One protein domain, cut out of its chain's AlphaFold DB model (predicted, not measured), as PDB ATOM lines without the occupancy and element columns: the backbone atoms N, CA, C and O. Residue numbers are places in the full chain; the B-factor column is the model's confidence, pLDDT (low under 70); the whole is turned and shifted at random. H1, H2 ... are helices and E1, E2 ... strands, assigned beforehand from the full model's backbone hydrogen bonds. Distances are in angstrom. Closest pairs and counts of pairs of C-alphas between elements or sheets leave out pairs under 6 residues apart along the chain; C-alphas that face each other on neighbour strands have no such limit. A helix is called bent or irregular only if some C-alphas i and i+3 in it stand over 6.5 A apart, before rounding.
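AT A GLANCE: This is residues 15 to 71 of the 83 residues of the protein "UDG domain-containing protein" of Actinobacteria bacterium (UniProt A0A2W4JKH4). Two short parallel strands, E1 and E2, lie side by side along one side of the domain, with three short helices spread round the rest: H1 at one end, H3 next to E2, and H2 apart from both strands, with its residue Trp 40 near Pro 55 of H3. The helices are set singly rather than as a bundle, and winding links join H1 to H2 and H2 to H3. The printed part has 57 residues, with three named helices and two named strands in the order E1, H1, H2, H3, E2; the class is mixed, helices and strands, and the sheet order is E1, E2. The whole is compact, with a radius of gyration of the C-alphas of 10.6 A, and spans 28 by 21 by 17 A.

IN THESE COORDINATES: E1, residues 15 to 18, begins with C-alpha 15 at (199.099, 181.245, 131.705) and is 9.7 A long from first to last C-alpha. H1, residues 23 to 28, is 8.6 A long. H2, residues 39 to 45, is 9.8 A long and begins with C-alpha 39 at (207.509, 189.677, 126.356). H3, residues 55 to 64, is the longest helix by residues and is 14.8 A long. It is irregular: C-alphas 56 and 59 are 7.6 A apart. E2, residues 66 to 70, is 13.9 A long and ends with C-alpha 70 at (195.684, 190.626, 133.969).

HOW THE PARTS SIT: E1 and E2 are parallel neighbours, with 26 degrees between their directions. The C-alphas of Val 15 and Gly 67, which face each other, are 4.2 A apart. N 16 and O 67 are within hydrogen-bond range at 2.9 A, as are N 69 and O 16 at 3.1 A. E1, then H1, H2 and H3, then E2 form a strand-helix-strand unit, two parallel neighbour strands with helices between them along the chain. The closest C-alphas of H3 and E2, those of Leu 61 and Gly 67, are 6.4 A apart. H2 and H3 are close but not clearly touching: their closest C-alphas, those of Trp 40 and Pro 55, are 7.3 A apart. Their lines stand at a steep tilt of 51 degrees, and they run the same way. H1 is apart from H2, H3 and E2. In H1 and H2 every O i to N i+4 pair is within hydrogen-bond range; in H3 it is 0 of 6, beside 5 of 7 O i to N i+3 pairs.

THE WHOLE: The two C-alphas farthest apart, those of Ala 27 and Gly 47, are 28.3 A apart. The printed part has no cut. The links E1 to H1 and H3 to E2 are tight, those from H1 to H2 and H2 to H3 are short, and no link is long. The mean pLDDT of the printed part is 93.6, and no printed residue is under 70.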
ATOM      1  N   VAL A  15     199.800 179.958 131.749       97.62
ATOM      2  CA  VAL A  15     199.099 181.245 131.705       97.62
ATOM      3  C   VAL A  15     200.061 182.322 132.186       97.62
ATOM      4  O   VAL A  15     200.583 182.227 133.297       97.62
ATOM      5  N   PHE A  16     200.290 183.342 131.362       96.75
ATOM      6  CA  PHE A  16     200.984 184.550 131.787       96.75
ATOM      7  C   PHE A  16     199.962 185.543 132.324       96.75
ATOM      8  O   PHE A  16     198.957 185.844 131.679       96.75
ATOM      9  N   CYS A  17     200.226 186.028 133.531       94.62
ATOM     10  CA  CYS A  17     199.377 186.982 134.218       94.62
ATOM     11  C   CYS A  17     200.150 188.292 134.373       94.62
ATOM     12  O   CYS A  17     201.141 188.345 135.105       94.62
ATOM     13  N   GLY A  18     199.734 189.325 133.644       89.88
ATOM     14  CA  GLY A  18     200.230 190.679 133.853       89.88
ATOM     15  C   GLY A  18     199.674 191.275 135.147       89.88
ATOM     16  O   GLY A  18     198.684 190.804 135.706       89.88
ATOM     17  N   THR A  19     200.323 192.316 135.662       87.19
ATOM     18  CA  THR A  19     199.811 193.035 136.836       87.19
ATOM     19  C   THR A  19     198.640 193.941 136.464       87.19
ATOM     20  O   THR A  19     197.695 194.089 137.235       87.19
ATOM     21  N   ALA A  20     198.749 194.592 135.310       82.00
ATOM     22  CA  ALA A  20     197.871 195.644 134.842       82.00
ATOM     23  C   ALA A  20     198.170 195.983 133.368       82.00
ATOM     24  O   ALA A  20     199.349 196.055 132.991       82.00
ATOM     25  N   PRO A  21     197.154 196.328 132.555       75.44
ATOM     26  CA  PRO A  21     197.387 196.741 131.181       75.44
ATOM     27  C   PRO A  21     198.128 198.086 131.147       75.44
ATOM     28  O   PRO A  21     197.657 199.104 131.663       75.44
ATOM     29  N   GLY A  22     199.304 198.103 130.516       81.00
ATOM     30  CA  GLY A  22     200.028 199.345 130.240       81.00
ATOM     31  C   GLY A  22     199.235 200.253 129.292       81.00
ATOM     32  O   GLY A  22     198.465 199.765 128.470       81.00
ATOM     33  N   LEU A  23     199.451 201.574 129.357       83.31
ATOM     34  CA  LEU A  23     198.699 202.556 128.553       83.31
ATOM     35  C   LEU A  23     198.702 202.232 127.051       83.31
ATOM     36  O   LEU A  23     197.664 202.317 126.402       83.31
ATOM     37  N   VAL A  24     199.856 201.829 126.510       86.31
ATOM     38  CA  VAL A  24     199.990 201.478 125.088       86.31
ATOM     39  C   VAL A  24     199.251 200.182 124.760       86.31
ATOM     40  O   VAL A  24     198.532 200.140 123.769       86.31
ATOM     41  N   SER A  25     199.379 199.149 125.596       88.62
ATOM     42  CA  SER A  25     198.649 197.886 125.433       88.62
ATOM     43  C   SER A  25     197.137 198.108 125.472       88.62
ATOM     44  O   SER A  25     196.423 197.651 124.587       88.62
ATOM     45  N   ALA A  26     196.653 198.895 126.438       87.88
ATOM     46  CA  ALA A  26     195.245 199.257 126.557       87.88
ATOM     47  C   ALA A  26     194.750 200.061 125.344       87.88
ATOM     48  O   ALA A  26     193.660 199.807 124.842       87.88
ATOM     49  N   ALA A  27     195.545 201.017 124.855       88.56
ATOM     50  CA  ALA A  27     195.194 201.817 123.684       88.56
ATOM     51  C   ALA A  27     195.173 200.993 122.388       88.56
ATOM     52  O   ALA A  27     194.348 201.256 121.517       88.56
ATOM     53  N   ARG A  28     196.073 200.010 122.255       90.56
ATOM     54  CA  ARG A  28     196.148 199.122 121.085       90.56
ATOM     55  C   ARG A  28     195.186 197.941 121.150       90.56
ATOM     56  O   ARG A  28     194.915 197.355 120.114       90.56
ATOM     57  N   GLY A  29     194.679 197.597 122.331       91.81
ATOM     58  CA  GLY A  29     193.848 196.409 122.516       91.81
ATOM     59  C   GLY A  29     194.634 195.096 122.497       91.81
ATOM     60  O   GLY A  29     194.013 194.051 122.359       91.81
ATOM     61  N   HIS A  30     195.961 195.151 122.666       94.25
ATOM     62  CA  HIS A  30     196.842 193.986 122.589       94.25
ATOM     63  C   HIS A  30     197.793 193.889 123.779       94.25
ATOM     64  O   HIS A  30     198.367 194.892 124.228       94.25
ATOM     65  N   TYR A  31     198.000 192.672 124.273       94.12
ATOM     66  CA  TYR A  31     198.880 192.403 125.403       94.12
ATOM     67  C   TYR A  31     200.332 192.759 125.091       94.12
ATOM     68  O   TYR A  31     200.873 192.478 124.020       94.12
ATOM     69  N   TYR A  32     200.987 193.384 126.075       94.06
ATOM     70  CA  TYR A  32     202.415 193.715 126.017       94.06
ATOM     71  C   TYR A  32     202.850 194.493 124.753       94.06
ATOM     72  O   TYR A  32     204.001 194.407 124.339       94.06
ATOM     73  N   ALA A  33     201.959 195.296 124.160       93.81
ATOM     74  CA  ALA A  33     202.206 196.023 122.910       93.81
ATOM     75  C   ALA A  33     203.014 197.330 123.067       93.81
ATOM     76  O   ALA A  33     203.159 198.093 122.107       93.81
ATOM     77  N   GLY A  34     203.487 197.625 124.281       91.00
ATOM     78  CA  GLY A  34     204.267 198.821 124.591       91.00
ATOM     79  C   GLY A  34     205.692 198.778 124.024       91.00
ATOM     80  O   GLY A  34     206.313 197.714 124.021       91.00
ATOM     81  N   PRO A  35     206.249 199.924 123.586       86.88
ATOM     82  CA  PRO A  35     207.626 199.984 123.113       86.88
ATOM     83  C   PRO A  35     208.591 199.564 124.228       86.88
ATOM     84  O   PRO A  35     208.473 200.014 125.367       86.88
ATOM     85  N   GLY A  36     209.537 198.685 123.899       88.62
ATOM     86  CA  GLY A  36     210.508 198.144 124.854       88.62
ATOM     87  C   GLY A  36     209.989 196.998 125.726       88.62
ATOM     88  O   GLY A  36     210.754 196.471 126.531       88.62
ATOM     89  N   ASN A  37     208.730 196.570 125.573       93.62
ATOM     90  CA  ASN A  37     208.276 195.349 126.225       93.62
ATOM     91  C   ASN A  37     208.909 194.122 125.544       93.62
ATOM     92  O   ASN A  37     208.717 193.892 124.352       93.62
ATOM     93  N   ALA A  38     209.669 193.337 126.308       95.50
ATOM     94  CA  ALA A  38     210.410 192.186 125.797       95.50
ATOM     95  C   ALA A  38     209.596 190.879 125.758       95.50
ATOM     96  O   ALA A  38     210.132 189.862 125.324       95.50
ATOM     97  N   PHE A  39     208.329 190.883 126.197       96.25
ATOM     98  CA  PHE A  39     207.509 189.677 126.356       96.25
ATOM     99  C   PHE A  39     207.524 188.788 125.112       96.25
ATOM    100  O   PHE A  39     207.853 187.612 125.206       96.25
ATOM    101  N   TRP A  40     207.237 189.358 123.941       96.81
ATOM    102  CA  TRP A  40     207.136 188.612 122.686       96.81
ATOM    103  C   TRP A  40     208.464 188.001 122.225       96.81
ATOM    104  O   TRP A  40     208.479 186.885 121.708       96.81
ATOM    105  N   SER A  41     209.584 188.696 122.461       97.44
ATOM    106  CA  SER A  41     210.922 188.155 122.181       97.44
ATOM    107  C   SER A  41     211.242 187.008 123.135       97.44
ATOM    108  O   SER A  41     211.564 185.907 122.695       97.44
ATOM    109  N   LEU A  42     211.047 187.232 124.438       98.00
ATOM    110  CA  LEU A  42     211.341 186.250 125.480       98.00
ATOM    111  C   LEU A  42     210.457 185.004 125.382       98.00
ATOM    112  O   LEU A  42     210.936 183.901 125.626       98.00
ATOM    113  N   LEU A  43     209.187 185.153 125.003       97.62
ATOM    114  CA  LEU A  43     208.268 184.035 124.805       97.62
ATOM    115  C   LEU A  43     208.792 183.075 123.727       97.62
ATOM    116  O   LEU A  43     208.775 181.857 123.913       97.62
ATOM    117  N   HIS A  44     209.301 183.626 122.623       97.81
ATOM    118  CA  HIS A  44     209.893 182.836 121.552       97.81
ATOM    119  C   HIS A  44     211.259 182.262 121.939       97.81
ATOM    120  O   HIS A  44     211.487 181.069 121.762       97.81
ATOM    121  N   GLU A  45     212.145 183.080 122.509       98.19
ATOM    122  CA  GLU A  45     213.491 182.663 122.928       98.19
ATOM    123  C   GLU A  45     213.454 181.556 123.994       98.19
ATOM    124  O   GLU A  45     214.284 180.650 123.978       98.19
ATOM    125  N   ALA A  46     212.454 181.574 124.878       97.38
ATOM    126  CA  ALA A  46     212.209 180.514 125.854       97.38
ATOM    127  C   ALA A  46     211.533 179.262 125.255       97.38
ATOM    128  O   ALA A  46     211.287 178.293 125.973       97.38
ATOM    129  N   GLY A  47     211.219 179.261 123.956       96.81
ATOM    130  CA  GLY A  47     210.673 178.110 123.236       96.81
ATOM    131  C   GLY A  47     209.177 177.864 123.444       96.81
ATOM    132  O   GLY A  47     208.694 176.772 123.143       96.81
ATOM    133  N   PHE A  48     208.415 178.844 123.946       96.75
ATOM    134  CA  PHE A  48     206.960 178.690 124.087       96.75
ATOM    135  C   PHE A  48     206.239 178.754 122.740       96.75
ATOM    136  O   PHE A  48     205.223 178.075 122.565       96.75
ATOM    137  N   THR A  49     206.769 179.534 121.795       97.38
ATOM    138  CA  THR A  49     206.221 179.685 120.445       97.38
ATOM    139  C   THR A  49     207.245 179.290 119.378       97.38
ATOM    140  O   THR A  49     208.439 179.564 119.532       97.38
ATOM    141  N   PRO A  50     206.803 178.678 118.261       95.00
ATOM    142  CA  PRO A  50     207.703 178.234 117.193       95.00
ATOM    143  C   PRO A  50     208.337 179.398 116.422       95.00
ATOM    144  O   PRO A  50     209.394 179.242 115.820       95.00
ATOM    145  N   VAL A  51     207.689 180.563 116.443       96.19
ATOM    146  CA  VAL A  51     208.163 181.817 115.856       96.19
ATOM    147  C   VAL A  51     207.919 182.953 116.839       96.19
ATOM    148  O   VAL A  51     207.064 182.845 117.726       96.19
ATOM    149  N   ARG A  52     208.635 184.063 116.658       97.12
ATOM    150  CA  ARG A  52     208.300 185.306 117.345       97.12
ATOM    151  C   ARG A  52     206.989 185.854 116.785       97.12
ATOM    152  O   ARG A  52     206.909 186.199 115.610       97.12
ATOM    153  N   LEU A  53     205.978 185.907 117.644       96.94
ATOM    154  CA  LEU A  53     204.697 186.544 117.360       96.94
ATOM    155  C   LEU A  53     204.767 188.033 117.704       96.94
ATOM    156  O   LEU A  53     205.579 188.450 118.528       96.94
ATOM    157  N   GLU A  54     203.907 188.819 117.071       96.31
ATOM    158  CA  GLU A  54     203.719 190.237 117.375       96.31
ATOM    159  C   GLU A  54     202.450 190.426 118.225       96.31
ATOM    160  O   GLU A  54     201.603 189.527 118.241       96.31
ATOM    161  N   PRO A  55     202.292 191.565 118.930       96.12
ATOM    162  CA  PRO A  55     201.162 191.794 119.831       96.12
ATOM    163  C   PRO A  55     199.787 191.531 119.212       96.12
ATOM    164  O   PRO A  55     198.923 190.981 119.883       96.12
ATOM    165  N   ASP A  56     199.605 191.852 117.929       96.44
ATOM    166  CA  ASP A  56     198.342 191.667 117.204       96.44
ATOM    167  C   ASP A  56     197.917 190.187 117.057       96.44
ATOM    168  O   ASP A  56     196.796 189.894 116.649       96.44
ATOM    169  N   ALA A  57     198.808 189.239 117.376       96.00
ATOM    170  CA  ALA A  57     198.549 187.801 117.346       96.00
ATOM    171  C   ALA A  57     198.214 187.207 118.729       96.00
ATOM    172  O   ALA A  57     198.098 185.983 118.853       96.00
ATOM    173  N   ASP A  58     198.067 188.023 119.774       96.12
ATOM    174  CA  ASP A  58     197.812 187.574 121.148       96.12
ATOM    175  C   ASP A  58     196.592 186.670 121.312       96.12
ATOM    176  O   ASP A  58     196.667 185.659 122.017       96.12
ATOM    177  N   SER A  59     195.524 186.936 120.568       96.31
ATOM    178  CA  SER A  59     194.323 186.103 120.560       96.31
ATOM    179  C   SER A  59     194.552 184.669 120.061       96.31
ATOM    180  O   SER A  59     193.710 183.808 120.306       96.31
ATOM    181  N   SER A  60     195.660 184.395 119.360       95.81
ATOM    182  CA  SER A  60     196.016 183.059 118.851       95.81
ATOM    183  C   SER A  60     196.857 182.226 119.824       95.81
ATOM    184  O   SER A  60     196.956 181.010 119.675       95.81
ATOM    185  N   LEU A  61     197.442 182.838 120.862       97.00
ATOM    186  CA  LEU A  61     198.259 182.117 121.845       97.00
ATOM    187  C   LEU A  61     197.548 180.941 122.528       97.00
ATOM    188  O   LEU A  61     198.211 179.917 122.753       97.00
ATOM    189  N   PRO A  62     196.228 181.005 122.808       97.38
ATOM    190  CA  PRO A  62     195.517 179.857 123.339       97.38
ATOM    191  C   PRO A  62     195.688 178.615 122.471       97.38
ATOM    192  O   PRO A  62     195.872 177.536 123.037       97.38
ATOM    193  N   ASP A  63     195.740 178.749 121.138       96.38
ATOM    194  CA  ASP A  63     195.962 177.642 120.193       96.38
ATOM    195  C   ASP A  63     197.299 176.930 120.400       96.38
ATOM    196  O   ASP A  63     197.380 175.714 120.234       96.38
ATOM    197  N   LEU A  64     198.305 177.649 120.898       96.50
ATOM    198  CA  LEU A  64     199.616 177.118 121.276       96.50
ATOM    199  C   LEU A  64     199.668 176.607 122.730       96.50
ATOM    200  O   LEU A  64     200.722 176.197 123.232       96.50
ATOM    201  N   GLY A  65     198.530 176.610 123.426       97.44
ATOM    202  CA  GLY A  65     198.414 176.208 124.824       97.44
ATOM    203  C   GLY A  65     198.914 177.271 125.803       97.44
ATOM    204  O   GLY A  65     199.300 176.913 126.914       97.44
ATOM    205  N   ILE A  66     198.937 178.546 125.407       98.38
ATOM    206  CA  ILE A  66     199.416 179.667 126.225       98.38
ATOM    207  C   ILE A  66     198.255 180.631 126.480       98.38
ATOM    208  O   ILE A  66     197.607 181.076 125.541       98.38
ATOM    209  N   GLY A  67     197.981 180.949 127.743       97.94
ATOM    210  CA  GLY A  67     196.967 181.935 128.113       97.94
ATOM    211  C   GLY A  67     197.552 183.285 128.501       97.94
ATOM    212  O   GLY A  67     198.678 183.342 128.998       97.94
ATOM    213  N   LEU A  68     196.754 184.341 128.337       96.94
ATOM    214  CA  LEU A  68     197.057 185.700 128.792       96.94
ATOM    215  C   LEU A  68     195.899 186.260 129.624       96.94
ATOM    216  O   LEU A  68     194.734 186.081 129.271       96.94
ATOM    217  N   THR A  69     196.222 186.929 130.727       94.31
ATOM    218  CA  THR A  69     195.255 187.632 131.584       94.31
ATOM    219  C   THR A  69     195.957 188.740 132.381       94.31
ATOM    220  O   THR A  69     197.186 188.839 132.370       94.31
ATOM    221  N   GLU A  70     195.188 189.584 133.063       91.56
ATOM    222  CA  GLU A  70     195.684 190.626 133.969       91.56
ATOM    223  C   GLU A  70     195.127 190.412 135.383       91.56
ATOM    224  O   GLU A  70     193.945 190.104 135.556       91.56
ATOM    225  N   LEU A  71     195.956 190.646 136.404       88.25
ATOM    226  CA  LEU A  71     195.531 190.641 137.808       88.25
ATOM    227  C   LEU A  71     194.525 191.760 138.086       88.25
ATOM    228  O   LEU A  71     193.490 191.530 138.712       88.25
TER     229      LEU A  71